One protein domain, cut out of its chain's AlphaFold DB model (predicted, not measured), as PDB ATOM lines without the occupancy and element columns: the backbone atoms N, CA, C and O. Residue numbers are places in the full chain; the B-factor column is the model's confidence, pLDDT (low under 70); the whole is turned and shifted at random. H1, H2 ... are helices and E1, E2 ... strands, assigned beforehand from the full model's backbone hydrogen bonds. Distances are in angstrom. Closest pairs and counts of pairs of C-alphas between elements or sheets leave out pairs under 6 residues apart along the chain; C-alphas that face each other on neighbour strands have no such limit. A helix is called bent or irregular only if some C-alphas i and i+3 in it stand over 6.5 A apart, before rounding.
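AT A GLANCE: This is residues 8 to 153 of the 199 residues of the protein "(pine wood nematode) hypothetical protein" of Bursaphelenchus xylophilus (UniProt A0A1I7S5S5). Two small, strongly twisted sheets, E1 to E4 and E5 to E7, stand face to face as a sandwich with their strands crossed; the long helix H3 crosses the four-stranded sheet on one face and runs on past it as an arm, from which the chain folds back into H4. H1 and H2, met on the way from one sheet to the other, sit at one end of the sandwich, and residues 128 to 134 at the arm's tip stick out. The 146 printed residues hold four named helices and seven named strands in the order E1 E2 E3 E4 H1 H2 E5 E6 E7 H3 H4, a mixed class of helices and strands. The sheets run E1 E2 E3 E4 and E5 E6 E7, both antiparallel throughout. The whole is compact, with a radius of gyration of the C-alphas of 16.1 A, and spans 42 by 42 by 28 A.

IN THESE COORDINATES: The larger sheet holds E1, residues 8 to 13, which begins at C-alpha 8 at (33.230, -4.960, -0.206); E2, residues 24 to 30, 19.7 A long; E3, residues 35 to 39; and E4, residues 45 to 49. The smaller sheet holds E5, residues 80 to 85, 13.8 A long, with E6, residues 89 to 94, 16.7 A, and E7, residues 97 to 102, 16.8 A. H3, residues 108 to 131, is the longest helix at 34.4 A and starts at C-alpha 108 at (42.479, 10.639, -3.039). H1 is residues 52 to 58, 10.0 A. H2 is residues 64 to 76, 19.4 A, and is irregular, with C-alphas 65 and 68 7.3 A apart. H4, residues 140 to 151, is 17.4 A long and ends at C-alpha 151 at (30.712, 15.881, 7.925).

HOW THE PARTS SIT: E1 to E4 form a meander, each strand the antiparallel neighbour of the one before, with E1 and E4 as edge strands. Within hydrogen-bond range are N 10 and O 27 of the hairpin E1 and E2 at 2.9 A, N 28 and O 37 of the hairpin E2 and E3 at 2.9 A, and N 38 and O 46 of the hairpin E3 and E4 at 3.0 A. E5 to E7 form a second meander, with N 83 and O 91 at 2.8 A and N 92 and O 99 at 2.9 A. In the sandwich, two sheets face to face, the facing parts are 8.8 A centre to centre and the strands cross at 74 degrees. The C-alphas of Tyr 46 in E4 and Lys 102 in E7, the closest of that pair, are 5.4 A apart. H3 is on the larger sheet at a height of 10.5 A; its closest C-alphas to E4 are those of Pro 108 and Val 45, 5.5 A apart. H2 is on the opposite face, over E1, where the C-alphas of Cys 10 and Phe 75 come closest at 5.6 A. H1 stands up from the smaller sheet over E7, its line rising 68 degrees. H1 and H2 only just touch, with 3 pairs of C-alphas within 8 A, the closest Lys 56 and Leu 67 at 6.7 A. H3 and H4 are near each other, with 8 pairs of C-alphas within 10 A. Every O i to N i+4 pair is within hydrogen-bond range in H1, H3 and H4; in H2 6 of 9 are.

THE WHOLE: The C-alphas of Leu 18 and Gly 132, the two farthest apart, are 47.8 A from each other. The printed part has no cut, and no link is long. Residues 128 to 134 stand free, of which 128 to 131 belong to H3. The mean pLDDT of the printed part is 82.2; residues 14 to 22 and 130 to 153 are under 70, and H4 has a mean of 52.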
ATOM      1  N   LEU A   8      33.135  -4.411  -1.561       91.50
ATOM      2  CA  LEU A   8      33.230  -4.960  -0.206       91.50
ATOM      3  C   LEU A   8      34.052  -4.014   0.650       91.50
ATOM      4  O   LEU A   8      35.078  -3.516   0.194       91.50
ATOM      5  N   CYS A   9      33.664  -3.803   1.901       93.06
ATOM      6  CA  CYS A   9      34.428  -2.939   2.783       93.06
ATOM      7  C   CYS A   9      34.315  -3.318   4.255       93.06
ATOM      8  O   CYS A   9      33.312  -3.877   4.700       93.06
ATOM      9  N   CYS A  10      35.336  -2.962   5.028       91.31
ATOM     10  CA  CYS A  10      35.285  -3.005   6.477       91.31
ATOM     11  C   CYS A  10      36.124  -1.887   7.102       91.31
ATOM     12  O   CYS A  10      37.188  -1.512   6.611       91.31
ATOM     13  N   GLN A  11      35.633  -1.372   8.227       90.12
ATOM     14  CA  GLN A  11      36.428  -0.535   9.113       90.12
ATOM     15  C   GLN A  11      37.339  -1.432   9.946       90.12
ATOM     16  O   GLN A  11      36.872  -2.403  10.553       90.12
ATOM     17  N   VAL A  12      38.618  -1.085   9.987       87.81
ATOM     18  CA  VAL A  12      39.646  -1.797  10.738       87.81
ATOM     19  C   VAL A  12      40.411  -0.814  11.609       87.81
ATOM     20  O   VAL A  12      40.645   0.335  11.236       87.81
ATOM     21  N   GLU A  13      40.791  -1.264  12.795       80.50
ATOM     22  CA  GLU A  13      41.707  -0.522  13.652       80.50
ATOM     23  C   GLU A  13      43.134  -0.764  13.164       80.50
ATOM     24  O   GLU A  13      43.504  -1.901  12.838       80.50
ATOM     25  N   GLY A  14      43.937   0.293  13.093       69.06
ATOM     26  CA  GLY A  14      45.365   0.158  12.836       69.06
ATOM     27  C   GLY A  14      46.190   0.530  14.056       69.06
ATOM     28  O   GLY A  14      45.761   1.275  14.935       69.06
ATOM     29  N   LYS A  15      47.405  -0.011  14.103       63.25
ATOM     30  CA  LYS A  15      48.429   0.434  15.048       63.25
ATOM     31  C   LYS A  15      49.239   1.533  14.368       63.25
ATOM     32  O   LYS A  15      50.194   1.233  13.658       63.25
ATOM     33  N   GLY A  16      48.814   2.785  14.531       55.47
ATOM     34  CA  GLY A  16      49.601   3.943  14.109       55.47
ATOM     35  C   GLY A  16      50.907   4.047  14.904       55.47
ATOM     36  O   GLY A  16      50.977   3.617  16.057       55.47
ATOM     37  N   ALA A  17      51.951   4.611  14.289       49.28
ATOM     38  CA  ALA A  17      53.245   4.857  14.936       49.28
ATOM     39  C   ALA A  17      53.181   5.956  16.020       49.28
ATOM     40  O   ALA A  17      54.068   6.033  16.865       49.28
ATOM     41  N   LEU A  18      52.117   6.767  16.032       47.25
ATOM     42  CA  LEU A  18      51.812   7.748  17.073       47.25
ATOM     43  C   LEU A  18      50.527   7.334  17.795       47.25
ATOM     44  O   LEU A  18      49.416   7.672  17.402       47.25
ATOM     45  N   ALA A  19      50.692   6.540  18.848       42.16
ATOM     46  CA  ALA A  19      49.602   6.062  19.682       42.16
ATOM     47  C   ALA A  19      49.044   7.193  20.568       42.16
ATOM     48  O   ALA A  19      49.467   7.355  21.710       42.16
ATOM     49  N   SER A  20      48.077   7.963  20.064       43.53
ATOM     50  CA  SER A  20      47.190   8.761  20.933       43.53
ATOM     51  C   SER A  20      45.727   8.815  20.483       43.53
ATOM     52  O   SER A  20      44.875   9.237  21.258       43.53
ATOM     53  N   THR A  21      45.396   8.327  19.288       46.12
ATOM     54  CA  THR A  21      44.016   8.164  18.812       46.12
ATOM     55  C   THR A  21      43.876   6.809  18.132       46.12
ATOM     56  O   THR A  21      44.792   6.353  17.455       46.12
ATOM     57  N   SER A  22      42.756   6.115  18.342       56.84
ATOM     58  CA  SER A  22      42.452   4.884  17.614       56.84
ATOM     59  C   SER A  22      42.244   5.224  16.139       56.84
ATOM     60  O   SER A  22      41.144   5.602  15.734       56.84
ATOM     61  N   ASP A  23      43.306   5.137  15.342       71.88
ATOM     62  CA  ASP A  23      43.209   5.401  13.915       71.88
ATOM     63  C   ASP A  23      42.324   4.328  13.274       71.88
ATOM     64  O   ASP A  23      42.639   3.130  13.243       71.88
ATOM     65  N   HIS A  24      41.166   4.773  12.798       82.12
ATOM     66  CA  HIS A  24      40.229   3.940  12.072       82.12
ATOM     67  C   HIS A  24      40.521   4.050  10.583       82.12
ATOM     68  O   HIS A  24      40.452   5.128   9.999       82.12
ATOM     69  N   TYR A  25      40.800   2.909   9.966       91.00
ATOM     70  CA  TYR A  25      41.059   2.802   8.541       91.00
ATOM     71  C   TYR A  25      39.912   2.070   7.859       91.00
ATOM     72  O   TYR A  25      39.232   1.231   8.453       91.00
ATOM     73  N   PHE A  26      39.714   2.373   6.587       93.38
ATOM     74  CA  PHE A  26      38.717   1.742   5.746       93.38
ATOM     75  C   PHE A  26      39.422   0.885   4.703       93.38
ATOM     76  O   PHE A  26      40.142   1.405   3.854       93.38
ATOM     77  N   VAL A  27      39.238  -0.431   4.787       96.25
ATOM     78  CA  VAL A  27      39.756  -1.383   3.800       96.25
ATOM     79  C   VAL A  27      38.616  -1.769   2.875       96.25
ATOM     80  O   VAL A  27      37.529  -2.111   3.343       96.25
ATOM     81  N   TYR A  28      38.860  -1.727   1.570       96.31
ATOM     82  CA  TYR A  28      37.837  -1.974   0.561       96.31
ATOM     83  C   TYR A  28      38.349  -2.826  -0.598       96.31
ATOM     84  O   TYR A  28      39.541  -2.871  -0.890       96.31
ATOM     85  N   TRP A  29      37.424  -3.504  -1.268       96.81
ATOM     86  CA  TRP A  29      37.658  -4.322  -2.448       96.81
ATOM     87  C   TRP A  29      36.641  -3.973  -3.531       96.81
ATOM     88  O   TRP A  29      35.443  -4.203  -3.353       96.81
ATOM     89  N   LYS A  30      37.124  -3.438  -4.656       94.75
ATOM     90  CA  LYS A  30      36.323  -3.174  -5.859       94.75
ATOM     91  C   LYS A  30      36.190  -4.479  -6.637       94.75
ATOM     92  O   LYS A  30      37.165  -4.948  -7.225       94.75
ATOM     93  N   VAL A  31      35.000  -5.080  -6.612       90.69
ATOM     94  CA  VAL A  31      34.779  -6.447  -7.116       90.69
ATOM     95  C   VAL A  31      35.061  -6.549  -8.612       90.69
ATOM     96  O   VAL A  31      35.752  -7.473  -9.037       90.69
ATOM     97  N   ASN A  32      34.582  -5.577  -9.385       89.56
ATOM     98  CA  ASN A  32      34.704  -5.581 -10.844       89.56
ATOM     99  C   ASN A  32      36.133  -5.266 -11.313       89.56
ATOM    100  O   ASN A  32      36.596  -5.836 -12.295       89.56
ATOM    101  N   ASP A  33      36.848  -4.426 -10.564       92.44
ATOM    102  CA  ASP A  33      38.188  -3.955 -10.937       92.44
ATOM    103  C   ASP A  33      39.303  -4.845 -10.362       92.44
ATOM    104  O   ASP A  33      40.475  -4.698 -10.698       92.44
ATOM    105  N   SER A  34      38.951  -5.775  -9.467       94.56
ATOM    106  CA  SER A  34      39.900  -6.582  -8.696       94.56
ATOM    107  C   SER A  34      40.935  -5.742  -7.932       94.56
ATOM    108  O   SER A  34      42.109  -6.107  -7.840       94.56
ATOM    109  N   VAL A  35      40.505  -4.607  -7.374       96.25
ATOM    110  CA  VAL A  35      41.370  -3.673  -6.638       96.25
ATOM    111  C   VAL A  35      41.120  -3.791  -5.143       96.25
ATOM    112  O   VAL A  35      39.999  -3.579  -4.678       96.25
ATOM    113  N   LEU A  36      42.179  -4.081  -4.386       97.31
ATOM    114  CA  LEU A  36      42.199  -3.947  -2.932       97.31
ATOM    115  C   LEU A  36      42.768  -2.579  -2.582       97.31
ATOM    116  O   LEU A  36      43.816  -2.194  -3.104       97.31
ATOM    117  N   GLY A  37      42.115  -1.880  -1.665       96.75
ATOM    118  CA  GLY A  37      42.613  -0.610  -1.180       96.75
ATOM    119  C   GLY A  37      42.386  -0.380   0.301       96.75
ATOM    120  O   GLY A  37      41.628  -1.081   0.972       96.75
ATOM    121  N   VAL A  38      43.098   0.620   0.806       96.62
ATOM    122  CA  VAL A  38      42.961   1.130   2.166       96.62
ATOM    123  C   VAL A  38      43.020   2.648   2.153       96.62
ATOM    124  O   VAL A  38      43.799   3.249   1.415       96.62
ATOM    125  N   THR A  39      42.188   3.277   2.974       95.25
ATOM    126  CA  THR A  39      42.139   4.729   3.108       95.25
ATOM    127  C   THR A  39      41.774   5.155   4.525       95.25
ATOM    128  O   THR A  39      41.113   4.420   5.257       95.25
ATOM    129  N   ASN A  40      42.204   6.354   4.909       91.25
ATOM    130  CA  ASN A  40      41.720   7.055   6.100       91.25
ATOM    131  C   ASN A  40      40.493   7.944   5.805       91.25
ATOM    132  O   ASN A  40      40.016   8.617   6.710       91.25
ATOM    133  N   LEU A  41      39.995   7.951   4.559       88.81
ATOM    134  CA  LEU A  41      38.866   8.760   4.070       88.81
ATOM    135  C   LEU A  41      39.078  10.278   4.134       88.81
ATOM    136  O   LEU A  41      38.119  11.034   3.992       88.81
ATOM    137  N   VAL A  42      40.319  10.725   4.319       87.81
ATOM    138  CA  VAL A  42      40.665  12.148   4.377       87.81
ATOM    139  C   VAL A  42      41.535  12.508   3.178       87.81
ATOM    140  O   VAL A  42      41.106  13.225   2.280       87.81
ATOM    141  N   ASP A  43      42.757  11.984   3.145       86.88
ATOM    142  CA  ASP A  43      43.813  12.452   2.242       86.88
ATOM    143  C   ASP A  43      44.717  11.327   1.718       86.88
ATOM    144  O   ASP A  43      45.546  11.549   0.830       86.88
ATOM    145  N   ARG A  44      44.576  10.106   2.245       91.19
ATOM    146  CA  ARG A  44      45.448   8.980   1.906       91.19
ATOM    147  C   ARG A  44      44.646   7.795   1.412       91.19
ATOM    148  O   ARG A  44      43.735   7.309   2.082       91.19
ATOM    149  N   VAL A  45      45.026   7.318   0.236       96.06
ATOM    150  CA  VAL A  45      44.435   6.171  -0.446       96.06
ATOM    151  C   VAL A  45      45.571   5.348  -1.042       96.06
ATOM    152  O   VAL A  45      46.467   5.888  -1.695       96.06
ATOM    153  N   TYR A  46      45.520   4.040  -0.822       97.19
ATOM    154  CA  TYR A  46      46.466   3.067  -1.355       97.19
ATOM    155  C   TYR A  46      45.657   2.010  -2.083       97.19
ATOM    156  O   TYR A  46      44.696   1.493  -1.516       97.19
ATOM    157  N   GLU A  47      46.038   1.689  -3.313       96.81
ATOM    158  CA  GLU A  47      45.336   0.716  -4.148       96.81
ATOM    159  C   GLU A  47      46.324  -0.224  -4.829       96.81
ATOM    160  O   GLU A  47      47.417   0.167  -5.242       96.81
ATOM    161  N   GLN A  48      45.923  -1.484  -4.960       96.50
ATOM    162  CA  GLN A  48      46.641  -2.472  -5.745       96.50
ATOM    163  C   GLN A  48      45.653  -3.422  -6.411       96.50
ATOM    164  O   GLN A  48      44.757  -3.973  -5.767       96.50
ATOM    165  N   VAL A  49      45.861  -3.649  -7.705       96.06
ATOM    166  CA  VAL A  49      45.180  -4.714  -8.439       96.06
ATOM    167  C   VAL A  49      45.702  -6.054  -7.926       96.06
ATOM    168  O   VAL A  49      46.907  -6.311  -7.954       96.06
ATOM    169  N   LEU A  50      44.798  -6.911  -7.456       95.19
ATOM    170  CA  LEU A  50      45.108  -8.273  -7.042       95.19
ATOM    171  C   LEU A  50      44.383  -9.256  -7.946       95.19
ATOM    172  O   LEU A  50      43.185  -9.506  -7.805       95.19
ATOM    173  N   ASP A  51      45.139  -9.880  -8.840       93.62
ATOM    174  CA  ASP A  51      44.628 -11.000  -9.611       93.62
ATOM    175  C   ASP A  51      44.296 -12.206  -8.702       93.62
ATOM    176  O   ASP A  51      44.585 -12.255  -7.497       93.62
ATOM    177  N   LYS A  52      43.659 -13.227  -9.283       93.06
ATOM    178  CA  LYS A  52      43.274 -14.443  -8.551       93.06
ATOM    179  C   LYS A  52      44.478 -15.097  -7.858       93.06
ATOM    180  O   LYS A  52      44.346 -15.598  -6.742       93.06
ATOM    181  N   ARG A  53      45.653 -15.084  -8.496       93.56
ATOM    182  CA  ARG A  53      46.875 -15.702  -7.970       93.56
ATOM    183  C   ARG A  53      47.393 -14.951  -6.745       93.56
ATOM    184  O   ARG A  53      47.646 -15.587  -5.723       93.56
ATOM    185  N   ALA A  54      47.494 -13.629  -6.813       93.94
ATOM    186  CA  ALA A  54      47.915 -12.778  -5.708       93.94
ATOM    187  C   ALA A  54      46.951 -12.890  -4.520       93.94
ATOM    188  O   ALA A  54      47.397 -13.068  -3.384       93.94
ATOM    189  N   ARG A  55      45.630 -12.911  -4.776       94.19
ATOM    190  CA  ARG A  55      44.628 -13.174  -3.728       94.19
ATOM    191  C   ARG A  55      44.848 -14.530  -3.059       94.19
ATOM    192  O   ARG A  55      44.837 -14.603  -1.834       94.19
ATOM    193  N   LYS A  56      45.103 -15.601  -3.821       94.44
ATOM    194  CA  LYS A  56      45.408 -16.924  -3.242       94.44
ATOM    195  C   LYS A  56      46.639 -16.883  -2.347       94.44
ATOM    196  O   LYS A  56      46.562 -17.381  -1.228       94.44
ATOM    197  N   VAL A  57      47.734 -16.281  -2.810       93.19
ATOM    198  CA  VAL A  57      48.978 -16.166  -2.030       93.19
ATOM    199  C   VAL A  57      48.714 -15.436  -0.713       93.19
ATOM    200  O   VAL A  57      49.015 -15.970   0.356       93.19
ATOM    201  N   PHE A  58      48.041 -14.283  -0.770       94.38
ATOM    202  CA  PHE A  58      47.666 -13.521   0.422       94.38
ATOM    203  C   PHE A  58      46.749 -14.319   1.367       94.38
ATOM    204  O   PHE A  58      46.875 -14.244   2.588       94.38
ATOM    205  N   MET A  59      45.888 -15.180   0.817       93.19
ATOM    206  CA  MET A  59      44.950 -16.026   1.565       93.19
ATOM    207  C   MET A  59      45.509 -17.399   1.969       93.19
ATOM    208  O   MET A  59      44.725 -18.298   2.305       93.19
ATOM    209  N   LYS A  60      46.840 -17.563   1.995       91.38
ATOM    210  CA  LYS A  60      47.552 -18.821   2.302       91.38
ATOM    211  C   LYS A  60      47.210 -19.968   1.339       91.38
ATOM    212  O   LYS A  60      46.888 -21.069   1.773       91.38
ATOM    213  N   ASN A  61      47.270 -19.702   0.038       87.50
ATOM    214  CA  ASN A  61      47.077 -20.672  -1.044       87.50
ATOM    215  C   ASN A  61      45.789 -21.500  -0.913       87.50
ATOM    216  O   ASN A  61      45.786 -22.704  -1.161       87.50
ATOM    217  N   CYS A  62      44.678 -20.865  -0.526       88.62
ATOM    218  CA  CYS A  62      43.392 -21.559  -0.469       88.62
ATOM    219  C   CYS A  62      42.960 -22.053  -1.860       88.62
ATOM    220  O   CYS A  62      43.282 -21.434  -2.876       88.62
ATOM    221  N   GLY A  63      42.216 -23.162  -1.898       87.94
ATOM    222  CA  GLY A  63      41.692 -23.725  -3.142       87.94
ATOM    223  C   GLY A  63      40.794 -22.742  -3.899       87.94
ATOM    224  O   GLY A  63      40.113 -21.917  -3.291       87.94
ATOM    225  N   ASP A  64      40.779 -22.851  -5.228       88.69
ATOM    226  CA  ASP A  64      40.071 -21.924  -6.123       88.69
ATOM    227  C   ASP A  64      38.580 -21.806  -5.807       88.69
ATOM    228  O   ASP A  64      38.043 -20.704  -5.813       88.69
ATOM    229  N   GLN A  65      37.941 -22.930  -5.479       87.06
ATOM    230  CA  GLN A  65      36.514 -22.997  -5.151       87.06
ATOM    231  C   GLN A  65      36.164 -22.259  -3.849       87.06
ATOM    232  O   GLN A  65      35.026 -21.843  -3.660       87.06
ATOM    233  N   LEU A  66      37.137 -22.088  -2.950       89.94
ATOM    234  CA  LEU A  66      36.941 -21.456  -1.645       89.94
ATOM    235  C   LEU A  66      37.436 -20.012  -1.607       89.94
ATOM    236  O   LEU A  66      37.162 -19.318  -0.629       89.94
ATOM    237  N   LEU A  67      38.172 -19.559  -2.625       91.25
ATOM    238  CA  LEU A  67      38.825 -18.255  -2.606       91.25
ATOM    239  C   LEU A  67      37.816 -17.129  -2.398       91.25
ATOM    240  O   LEU A  67      37.980 -16.351  -1.463       91.25
ATOM    241  N   ASP A  68      36.768 -17.063  -3.218       89.62
ATOM    242  CA  ASP A  68      35.804 -15.962  -3.156       89.62
ATOM    243  C   ASP A  68      34.951 -16.018  -1.885       89.62
ATOM    244  O   ASP A  68      34.707 -14.984  -1.267       89.62
ATOM    245  N   ILE A  69      34.588 -17.218  -1.416       89.44
ATOM    246  CA  ILE A  69      33.877 -17.405  -0.140       89.44
ATOM    247  C   ILE A  69      34.737 -16.898   1.022       89.44
ATOM    248  O   ILE A  69      34.272 -16.134   1.869       89.44
ATOM    249  N   LYS A  70      36.010 -17.301   1.055       91.75
ATOM    250  CA  LYS A  70      36.956 -16.895   2.094       91.75
ATOM    251  C   LYS A  70      37.235 -15.394   2.019       91.75
ATOM    252  O   LYS A  70      37.313 -14.758   3.062       91.75
ATOM    253  N   TRP A  71      37.345 -14.832   0.816       92.88
ATOM    254  CA  TRP A  71      37.531 -13.398   0.580       92.88
ATOM    255  C   TRP A  71      36.331 -12.588   1.068       92.88
ATOM    256  O   TRP A  71      36.494 -11.651   1.830       92.88
ATOM    257  N   LEU A  72      35.104 -12.985   0.737       91.44
ATOM    258  CA  LEU A  72      33.901 -12.342   1.276       91.44
ATOM    259  C   LEU A  72      33.860 -12.418   2.809       91.44
ATOM    260  O   LEU A  72      33.558 -11.431   3.486       91.44
ATOM    261  N   ALA A  73      34.214 -13.578   3.368       90.12
ATOM    262  CA  ALA A  73      34.246 -13.780   4.810       90.12
ATOM    263  C   ALA A  73      35.272 -12.881   5.520       90.12
ATOM    264  O   ALA A  73      35.004 -12.463   6.645       90.12
ATOM    265  N   THR A  74      36.413 -12.535   4.905       92.69
ATOM    266  CA  THR A  74      37.396 -11.645   5.554       92.69
ATOM    267  C   THR A  74      36.871 -10.229   5.740       92.69
ATOM    268  O   THR A  74      37.115  -9.643   6.796       92.69
ATOM    269  N   PHE A  75      36.119  -9.700   4.772       92.44
ATOM    270  CA  PHE A  75      35.465  -8.396   4.900       92.44
ATOM    271  C   PHE A  75      34.326  -8.448   5.918       92.44
ATOM    272  O   PHE A  75      34.298  -7.642   6.849       92.44
ATOM    273  N   LYS A  76      33.447  -9.455   5.816       89.50
ATOM    274  CA  LYS A  76      32.314  -9.632   6.739       89.50
ATOM    275  C   LYS A  76      32.760  -9.776   8.196       89.50
ATOM    276  O   LYS A  76      32.190  -9.150   9.083       89.50
ATOM    277  N   ASN A  77      33.804 -10.567   8.438       90.75
ATOM    278  CA  ASN A  77      34.311 -10.857   9.780       90.75
ATOM    279  C   ASN A  77      35.385  -9.862  10.244       90.75
ATOM    280  O   ASN A  77      36.025 -10.107  11.265       90.75
ATOM    281  N   LYS A  78      35.638  -8.783   9.486       90.88
ATOM    282  CA  LYS A  78      36.667  -7.768   9.782       90.88
ATOM    283  C   LYS A  78      38.029  -8.385  10.135       90.88
ATOM    284  O   LYS A  78      38.701  -7.975  11.074       90.88
ATOM    285  N   SER A  79      38.424  -9.426   9.401       91.50
ATOM    286  CA  SER A  79      39.636 -10.208   9.696       91.50
ATOM    287  C   SER A  79      40.923  -9.582   9.147       91.50
ATOM    288  O   SER A  79      42.009 -10.114   9.379       91.50
ATOM    289  N   LEU A  80      40.802  -8.488   8.393       92.81
ATOM    290  CA  LEU A  80      41.923  -7.701   7.887       92.81
ATOM    291  C   LEU A  80      42.379  -6.692   8.943       92.81
ATOM    292  O   LEU A  80      41.591  -6.242   9.771       92.81
ATOM    293  N   LYS A  81      43.660  -6.329   8.905       92.50
ATOM    294  CA  LYS A  81      44.250  -5.314   9.787       92.50
ATOM    295  C   LYS A  81      45.140  -4.384   8.985       92.50
ATOM    296  O   LYS A  81      45.799  -4.837   8.056       92.50
ATOM    297  N   VAL A  82      45.216  -3.119   9.378       93.31
ATOM    298  CA  VAL A  82      46.243  -2.207   8.860       93.31
ATOM    299  C   VAL A  82      47.441  -2.281   9.796       93.31
ATOM    300  O   VAL A  82      47.374  -1.887  10.960       93.31
ATOM    301  N   CYS A  83      48.523  -2.872   9.298       91.94
ATOM    302  CA  CYS A  83      49.764  -3.063  10.040       91.94
ATOM    303  C   CYS A  83      50.660  -1.825   9.983       91.94
ATOM    304  O   CYS A  83      51.360  -1.554  10.954       91.94
ATOM    305  N   LYS A  84      50.644  -1.104   8.855       91.81
ATOM    306  CA  LYS A  84      51.386   0.143   8.630       91.81
ATOM    307  C   LYS A  84      50.593   1.063   7.711       91.81
ATOM    308  O   LYS A  84      49.918   0.576   6.803       91.81
ATOM    309  N   PHE A  85      50.711   2.366   7.929       91.94
ATOM    310  CA  PHE A  85      50.054   3.397   7.128       91.94
ATOM    311  C   PHE A  85      50.974   4.622   7.038       91.94
ATOM    312  O   PHE A  85      50.852   5.576   7.800       91.94
ATOM    313  N   GLU A  86      51.970   4.526   6.160       91.00
ATOM    314  CA  GLU A  86      53.047   5.506   5.964       91.00
ATOM    315  C   GLU A  86      52.777   6.334   4.699       91.00
ATOM    316  O   GLU A  86      51.898   6.003   3.911       91.00
ATOM    317  N   ASP A  87      53.509   7.422   4.471       88.62
ATOM    318  CA  ASP A  87      53.181   8.386   3.407       88.62
ATOM    319  C   ASP A  87      53.225   7.802   1.977       88.62
ATOM    320  O   ASP A  87      52.451   8.221   1.114       88.62
ATOM    321  N   ASP A  88      54.088   6.816   1.717       90.44
ATOM    322  CA  ASP A  88      54.303   6.202   0.399       90.44
ATOM    323  C   ASP A  88      53.645   4.818   0.241       90.44
ATOM    324  O   ASP A  88      53.340   4.384  -0.879       90.44
ATOM    325  N   LYS A  89      53.390   4.123   1.355       93.94
ATOM    326  CA  LYS A  89      52.858   2.755   1.369       93.94
ATOM    327  C   LYS A  89      51.996   2.451   2.595       93.94
ATOM    328  O   LYS A  89      52.183   2.988   3.684       93.94
ATOM    329  N   ALA A  90      51.120   1.471   2.433       95.12
ATOM    330  CA  ALA A  90      50.375   0.852   3.519       95.12
ATOM    331  C   ALA A  90      50.610  -0.662   3.532       95.12
ATOM    332  O   ALA A  90      50.922  -1.269   2.508       95.12
ATOM    333  N   GLU A  91      50.460  -1.291   4.695       95.56
ATOM    334  CA  GLU A  91      50.587  -2.741   4.852       95.56
ATOM    335  C   GLU A  91      49.287  -3.309   5.418       95.56
ATOM    336  O   GLU A  91      48.894  -2.978   6.539       95.56
ATOM    337  N   ILE A  92      48.623  -4.173   4.648       95.31
ATOM    338  CA  ILE A  92      47.420  -4.893   5.072       95.31
ATOM    339  C   ILE A  92      47.814  -6.300   5.518       95.31
ATOM    340  O   ILE A  92      48.459  -7.051   4.786       95.31
ATOM    341  N   GLY A  93      47.404  -6.665   6.727       93.75
ATOM    342  CA  GLY A  93      47.603  -7.981   7.312       93.75
ATOM    343  C   GLY A  93      46.356  -8.857   7.224       93.75
ATOM    344  O   GLY A  93      45.245  -8.408   7.513       93.75
ATOM    345  N   TYR A  94      46.559 -10.133   6.902       93.12
ATOM    346  CA  TYR A  94      45.575 -11.204   7.059       93.12
ATOM    347  C   TYR A  94      46.239 -12.422   7.711       93.12
ATOM    348  O   TYR A  94      47.139 -13.038   7.138       93.12
ATOM    349  N   LEU A  95      45.795 -12.804   8.914       89.19
ATOM    350  CA  LEU A  95      46.483 -13.803   9.744       89.19
ATOM    351  C   LEU A  95      47.975 -13.436   9.916       89.19
ATOM    352  O   LEU A  95      48.284 -12.417  10.525       89.19
ATOM    353  N   ASN A  96      48.879 -14.238   9.342       89.19
ATOM    354  CA  ASN A  96      50.330 -14.016   9.360       89.19
ATOM    355  C   ASN A  96      50.862 -13.519   8.002       89.19
ATOM    356  O   ASN A  96      52.070 -13.396   7.834       89.19
ATOM    357  N   GLN A  97      49.980 -13.297   7.023       93.75
ATOM    358  CA  GLN A  97      50.329 -12.774   5.705       93.75
ATOM    359  C   GLN A  97      50.231 -11.253   5.711       93.75
ATOM    360  O   GLN A  97      49.359 -10.678   6.367       93.75
ATOM    361  N   ARG A  98      51.136 -10.615   4.976       94.44
ATOM    362  CA  ARG A  98      51.241  -9.163   4.860       94.44
ATOM    363  C   ARG A  98      51.311  -8.801   3.390       94.44
ATOM    364  O   ARG A  98      52.006  -9.464   2.623       94.44
ATOM    365  N   LEU A  99      50.585  -7.761   3.016       96.06
ATOM    366  CA  LEU A  99      50.563  -7.224   1.668       96.06
ATOM    367  C   LEU A  99      50.873  -5.734   1.730       96.06
ATOM    368  O   LEU A  99      50.153  -4.974   2.375       96.06
ATOM    369  N   THR A 100      51.942  -5.330   1.055       96.56
ATOM    370  CA  THR A 100      52.308  -3.921   0.912       96.56
ATOM    371  C   THR A 100      51.633  -3.337  -0.321       96.56
ATOM    372  O   THR A 100      51.819  -3.837  -1.427       96.56
ATOM    373  N   ILE A 101      50.887  -2.257  -0.119       96.56
ATOM    374  CA  ILE A 101      50.119  -1.544  -1.136       96.56
ATOM    375  C   ILE A 101      50.709  -0.143  -1.284       96.56
ATOM    376  O   ILE A 101      51.041   0.511  -0.293       96.56
ATOM    377  N   LYS A 102      50.865   0.312  -2.526       95.31
ATOM    378  CA  LYS A 102      51.417   1.633  -2.840       95.31
ATOM    379  C   LYS A 102      50.321   2.690  -2.857       95.31
ATOM    380  O   LYS A 102      49.148   2.374  -3.061       95.31
ATOM    381  N   ARG A 103      50.716   3.948  -2.656       94.50
ATOM    382  CA  ARG A 103      49.800   5.083  -2.786       94.50
ATOM    383  C   ARG A 103      49.153   5.081  -4.174       94.50
ATOM    384  O   ARG A 103      49.830   4.827  -5.173       94.50
ATOM    385  N   ALA A 104      47.849   5.335  -4.223       92.75
ATOM    386  CA  ALA A 104      47.129   5.437  -5.484       92.75
ATOM    387  C   ALA A 104      47.682   6.609  -6.312       92.75
ATOM    388  O   ALA A 104      47.999   7.667  -5.769       92.75
ATOM    389  N   ALA A 105      47.794   6.417  -7.628       90.19
ATOM    390  CA  ALA A 105      48.220   7.475  -8.548       90.19
ATOM    391  C   ALA A 105      47.123   8.531  -8.776       90.19
ATOM    392  O   ALA A 105      47.409   9.657  -9.174       90.19
ATOM    393  N   ILE A 106      45.867   8.152  -8.536       91.50
ATOM    394  CA  ILE A 106      44.688   9.005  -8.674       91.50
ATOM    395  C   ILE A 106      44.540   9.865  -7.415       91.50
ATOM    396  O   ILE A 106      44.851   9.419  -6.308       91.50
ATOM    397  N   GLU A 107      44.031  11.088  -7.574       92.38
ATOM    398  CA  GLU A 107      43.773  11.983  -6.449       92.38
ATOM    399  C   GLU A 107      42.852  11.311  -5.401       92.38
ATOM    400  O   GLU A 107      41.766  10.835  -5.752       92.38
ATOM    401  N   PRO A 108      43.232  11.302  -4.106       92.31
ATOM    402  CA  PRO A 108      42.479  10.639  -3.039       92.31
ATOM    403  C   PRO A 108      40.991  10.995  -3.001       92.31
ATOM    404  O   PRO A 108      40.154  10.116  -2.810       92.31
ATOM    405  N   LYS A 109      40.647  12.268  -3.240       92.81
ATOM    406  CA  LYS A 109      39.259  12.754  -3.239       92.81
ATOM    407  C   LYS A 109      38.392  12.057  -4.285       92.81
ATOM    408  O   LYS A 109      37.246  11.729  -3.991       92.81
ATOM    409  N   ILE A 110      38.939  11.802  -5.475       92.94
ATOM    410  CA  ILE A 110      38.228  11.123  -6.566       92.94
ATOM    411  C   ILE A 110      37.942   9.678  -6.165       92.94
ATOM    412  O   ILE A 110      36.818   9.203  -6.313       92.94
ATOM    413  N   VAL A 111      38.934   8.989  -5.595       92.75
ATOM    414  CA  VAL A 111      38.769   7.593  -5.169       92.75
ATOM    415  C   VAL A 111      37.782   7.475  -4.006       92.75
ATOM    416  O   VAL A 111      36.934   6.586  -4.006       92.75
ATOM    417  N   ILE A 112      37.849   8.385  -3.032       93.81
ATOM    418  CA  ILE A 112      36.910   8.420  -1.903       93.81
ATOM    419  C   ILE A 112      35.484   8.704  -2.395       93.81
ATOM    420  O   ILE A 112      34.547   8.047  -1.944       93.81
ATOM    421  N   ALA A 113      35.309   9.628  -3.344       91.56
ATOM    422  CA  ALA A 113      34.008   9.887  -3.952       91.56
ATOM    423  C   ALA A 113      33.458   8.645  -4.679       91.56
ATOM    424  O   ALA A 113      32.302   8.293  -4.459       91.56
ATOM    425  N   ASP A 114      34.282   7.941  -5.466       91.81
ATOM    426  CA  ASP A 114      33.908   6.676  -6.128       91.81
ATOM    427  C   ASP A 114      33.452   5.612  -5.115       91.81
ATOM    428  O   ASP A 114      32.410   4.981  -5.291       91.81
ATOM    429  N   ILE A 115      34.182   5.458  -4.005       91.00
ATOM    430  CA  ILE A 115      33.811   4.549  -2.910       91.00
ATOM    431  C   ILE A 115      32.439   4.915  -2.335       91.00
ATOM    432  O   ILE A 115      31.591   4.040  -2.173       91.00
ATOM    433  N   ILE A 116      32.204   6.195  -2.033       90.56
ATOM    434  CA  ILE A 116      30.934   6.659  -1.458       90.56
ATOM    435  C   ILE A 116      29.778   6.423  -2.433       90.56
ATOM    436  O   ILE A 116      28.734   5.922  -2.019       90.56
ATOM    437  N   VAL A 117      29.960   6.740  -3.718       90.31
ATOM    438  CA  VAL A 117      28.941   6.514  -4.756       90.31
ATOM    439  C   VAL A 117      28.586   5.031  -4.852       90.31
ATOM    440  O   VAL A 117      27.404   4.695  -4.826       90.31
ATOM    441  N   LYS A 118      29.585   4.140  -4.879       90.00
ATOM    442  CA  LYS A 118      29.365   2.685  -4.912       90.00
ATOM    443  C   LYS A 118      28.629   2.184  -3.674       90.00
ATOM    444  O   LYS A 118      27.686   1.421  -3.817       90.00
ATOM    445  N   LEU A 119      28.986   2.658  -2.478       88.88
ATOM    446  CA  LEU A 119      28.283   2.296  -1.239       88.88
ATOM    447  C   LEU A 119      26.817   2.740  -1.232       88.88
ATOM    448  O   LEU A 119      25.969   2.031  -0.697       88.88
ATOM    449  N   LEU A 120      26.516   3.917  -1.788       86.62
ATOM    450  CA  LEU A 120      25.143   4.414  -1.883       86.62
ATOM    451  C   LEU A 120      24.324   3.616  -2.899       86.62
ATOM    452  O   LEU A 120      23.205   3.229  -2.581       86.62
ATOM    453  N   ALA A 121      24.894   3.312  -4.067       85.75
ATOM    454  CA  ALA A 121      24.241   2.467  -5.065       85.75
ATOM    455  C   ALA A 121      23.979   1.052  -4.521       85.75
ATOM    456  O   ALA A 121      22.863   0.546  -4.607       85.75
ATOM    457  N   ASP A 122      24.990   0.461  -3.877       84.31
ATOM    458  CA  ASP A 122      24.905  -0.843  -3.223       84.31
ATOM    459  C   ASP A 122      23.815  -0.854  -2.126       84.31
ATOM    460  O   ASP A 122      23.097  -1.845  -1.984       84.31
ATOM    461  N   ARG A 123      23.646   0.249  -1.377       85.00
ATOM    462  CA  ARG A 123      22.551   0.408  -0.404       85.00
ATOM    463  C   ARG A 123      21.191   0.463  -1.092       85.00
ATOM    464  O   ARG A 123      20.292  -0.240  -0.653       85.00
ATOM    465  N   ASP A 124      21.027   1.302  -2.108       81.31
ATOM    466  CA  ASP A 124      19.728   1.519  -2.755       81.31
ATOM    467  C   ASP A 124      19.210   0.225  -3.404       81.31
ATOM    468  O   ASP A 124      18.046  -0.134  -3.229       81.31
ATOM    469  N   GLU A 125      20.090  -0.543  -4.052       80.38
ATOM    470  CA  GLU A 125      19.745  -1.855  -4.614       80.38
ATOM    471  C   GLU A 125      19.418  -2.888  -3.518       80.38
ATOM    472  O   GLU A 125      18.518  -3.725  -3.674       80.38
ATOM    473  N   LEU A 126      20.116  -2.831  -2.376       79.38
ATOM    474  CA  LEU A 126      19.801  -3.672  -1.225       79.38
ATOM    475  C   LEU A 126      18.439  -3.304  -0.622       79.38
ATOM    476  O   LEU A 126      17.659  -4.207  -0.325       79.38
ATOM    477  N   GLU A 127      18.136  -2.016  -0.462       79.88
ATOM    478  CA  GLU A 127      16.844  -1.525   0.025       79.88
ATOM    479  C   GLU A 127      15.707  -1.945  -0.913       79.88
ATOM    480  O   GLU A 127      14.713  -2.489  -0.439       79.88
ATOM    481  N   GLU A 128      15.873  -1.819  -2.234       77.62
ATOM    482  CA  GLU A 128      14.898  -2.308  -3.220       77.62
ATOM    483  C   GLU A 128      14.697  -3.830  -3.115       77.62
ATOM    484  O   GLU A 128      13.569  -4.333  -3.084       77.62
ATOM    485  N   THR A 129      15.794  -4.582  -2.974       72.12
ATOM    486  CA  THR A 129      15.759  -6.041  -2.804       72.12
ATOM    487  C   THR A 129      15.060  -6.457  -1.506       72.12
ATOM    488  O   THR A 129      14.415  -7.509  -1.458       72.12
ATOM    489  N   VAL A 130      15.222  -5.676  -0.438       69.44
ATOM    490  CA  VAL A 130      14.665  -5.937   0.894       69.44
ATOM    491  C   VAL A 130      13.198  -5.511   0.985       69.44
ATOM    492  O   VAL A 130      12.391  -6.269   1.528       69.44
ATOM    493  N   GLU A 131      12.822  -4.371   0.405       61.78
ATOM    494  CA  GLU A 131      11.431  -3.907   0.305       61.78
ATOM    495  C   GLU A 131      10.602  -4.882  -0.540       61.78
ATOM    496  O   GLU A 131       9.527  -5.318  -0.122       61.78
ATOM    497  N   GLY A 132      11.169  -5.377  -1.648       58.59
ATOM    498  CA  GLY A 132      10.593  -6.478  -2.427       58.59
ATOM    499  C   GLY A 132      10.428  -7.792  -1.644       58.59
ATOM    500  O   GLY A 132       9.735  -8.698  -2.108       58.59
ATOM    501  N   LYS A 133      11.033  -7.912  -0.452       57.22
ATOM    502  CA  LYS A 133      10.998  -9.101   0.415       57.22
ATOM    503  C   LYS A 133      10.301  -8.895   1.770       57.22
ATOM    504  O   LYS A 133      10.239  -9.861   2.526       57.22
ATOM    505  N   ARG A 134       9.745  -7.713   2.088       45.38
ATOM    506  CA  ARG A 134       9.148  -7.382   3.410       45.38
ATOM    507  C   ARG A 134      10.005  -7.857   4.600       45.38
ATOM    508  O   ARG A 134       9.544  -8.629   5.441       45.38
ATOM    509  N   ILE A 135      11.246  -7.385   4.713       44.72
ATOM    510  CA  ILE A 135      12.047  -7.585   5.934       44.72
ATOM    511  C   ILE A 135      12.539  -6.225   6.426       44.72
ATOM    512  O   ILE A 135      13.353  -5.586   5.776       44.72
ATOM    513  N   GLN A 136      12.064  -5.767   7.586       39.00
ATOM    514  CA  GLN A 136      12.623  -4.578   8.231       39.00
ATOM    515  C   GLN A 136      14.033  -4.895   8.735       39.00
ATOM    516  O   GLN A 136      14.196  -5.631   9.707       39.00
ATOM    517  N   VAL A 137      15.057  -4.336   8.092       44.69
ATOM    518  CA  VAL A 137      16.436  -4.417   8.581       44.69
ATOM    519  C   VAL A 137      16.823  -3.063   9.169       44.69
ATOM    520  O   VAL A 137      16.959  -2.070   8.459       44.69
ATOM    521  N   SER A 138      16.999  -3.011  10.491       46.97
ATOM    522  CA  SER A 138      17.619  -1.868  11.162       46.97
ATOM    523  C   SER A 138      19.139  -1.936  10.967       46.97
ATOM    524  O   SER A 138      19.817  -2.676  11.682       46.97
ATOM    525  N   ASP A 139      19.681  -1.205   9.992       58.28
ATOM    526  CA  ASP A 139      21.093  -1.324   9.608       58.28
ATOM    527  C   ASP A 139      22.010  -0.272  10.297       58.28
ATOM    528  O   ASP A 139      21.769   0.941  10.205       58.28
ATOM    529  N   PRO A 140      23.096  -0.698  10.979       55.28
ATOM    530  CA  PRO A 140      24.219   0.152  11.387       55.28
ATOM    531  C   PRO A 140      24.820   1.032  10.275       55.28
ATOM    532  O   PRO A 140      25.309   2.125  10.578       55.28
ATOM    533  N   VAL A 141      24.766   0.602   9.009       51.28
ATOM    534  CA  VAL A 141      25.284   1.334   7.835       51.28
ATOM    535  C   VAL A 141      24.566   2.675   7.651       51.28
ATOM    536  O   VAL A 141      25.209   3.703   7.420       51.28
ATOM    537  N   THR A 142      23.253   2.727   7.897       55.50
ATOM    538  CA  THR A 142      22.442   3.956   7.816       55.50
ATOM    539  C   THR A 142      22.894   5.015   8.823       55.50
ATOM    540  O   THR A 142      22.855   6.215   8.542       55.50
ATOM    541  N   ARG A 143      23.375   4.595  10.001       54.91
ATOM    542  CA  ARG A 143      23.915   5.512  11.017       54.91
ATOM    543  C   ARG A 143      25.248   6.124  10.573       54.91
ATOM    544  O   ARG A 143      25.558   7.249  10.961       54.91
ATOM    545  N   TRP A 144      26.016   5.408   9.753       52.81
ATOM    546  CA  TRP A 144      27.330   5.844   9.288       52.81
ATOM    547  C   TRP A 144      27.245   6.742   8.051       52.81
ATOM    548  O   TRP A 144      27.860   7.805   8.043       52.81
ATOM    549  N   ILE A 145      26.378   6.410   7.085       56.69
ATOM    550  CA  ILE A 145      26.072   7.283   5.937       56.69
ATOM    551  C   ILE A 145      25.558   8.647   6.420       56.69
ATOM    552  O   ILE A 145      25.999   9.681   5.925       56.69
ATOM    553  N   ARG A 146      24.696   8.677   7.451       53.41
ATOM    554  CA  ARG A 146      24.248   9.943   8.061       53.41
ATOM    555  C   ARG A 146      25.396  10.740   8.680       53.41
ATOM    556  O   ARG A 146      25.404  11.954   8.530       53.41
ATOM    557  N   ARG A 147      26.363  10.085   9.337       51.16
ATOM    558  CA  ARG A 147      27.537  10.762   9.919       51.16
ATOM    559  C   ARG A 147      28.482  11.318   8.855       51.16
ATOM    560  O   ARG A 147      28.939  12.449   8.997       51.16
ATOM    561  N   ALA A 148      28.737  10.565   7.787       50.22
ATOM    562  CA  ALA A 148      29.543  11.032   6.660       50.22
ATOM    563  C   ALA A 148      28.866  12.209   5.932       50.22
ATOM    564  O   ALA A 148      29.526  13.194   5.625       50.22
ATOM    565  N   ALA A 149      27.541  12.158   5.755       51.12
ATOM    566  CA  ALA A 149      26.762  13.246   5.163       51.12
ATOM    567  C   ALA A 149      26.711  14.512   6.040       51.12
ATOM    568  O   ALA A 149      26.634  15.615   5.513       51.12
ATOM    569  N   THR A 150      26.771  14.386   7.371       50.22
ATOM    570  CA  THR A 150      26.882  15.554   8.266       50.22
ATOM    571  C   THR A 150      28.284  16.158   8.303       50.22
ATOM    572  O   THR A 150      28.412  17.340   8.591       50.22
ATOM    573  N   LEU A 151      29.331  15.383   7.996       44.75
ATOM    574  CA  LEU A 151      30.712  15.881   7.925       44.75
ATOM    575  C   LEU A 151      31.012  16.613   6.607       44.75
ATOM    576  O   LEU A 151      31.955  17.394   6.547       44.75
ATOM    577  N   THR A 152      30.201  16.395   5.568       45.47
ATOM    578  CA  THR A 152      30.285  17.099   4.278       45.47
ATOM    579  C   THR A 152      29.349  18.305   4.174       45.47
ATOM    580  O   THR A 152      29.369  19.003   3.160       45.47
ATOM    581  N   GLN A 153      28.546  18.590   5.206       40.94
ATOM    582  CA  GLN A 153      27.757  19.818   5.263       40.94
ATOM    583  C   GLN A 153      28.612  20.979   5.765       40.94
ATOM    584  O   GLN A 153      28.760  21.214   6.961       40.94
TER     585      GLN A 153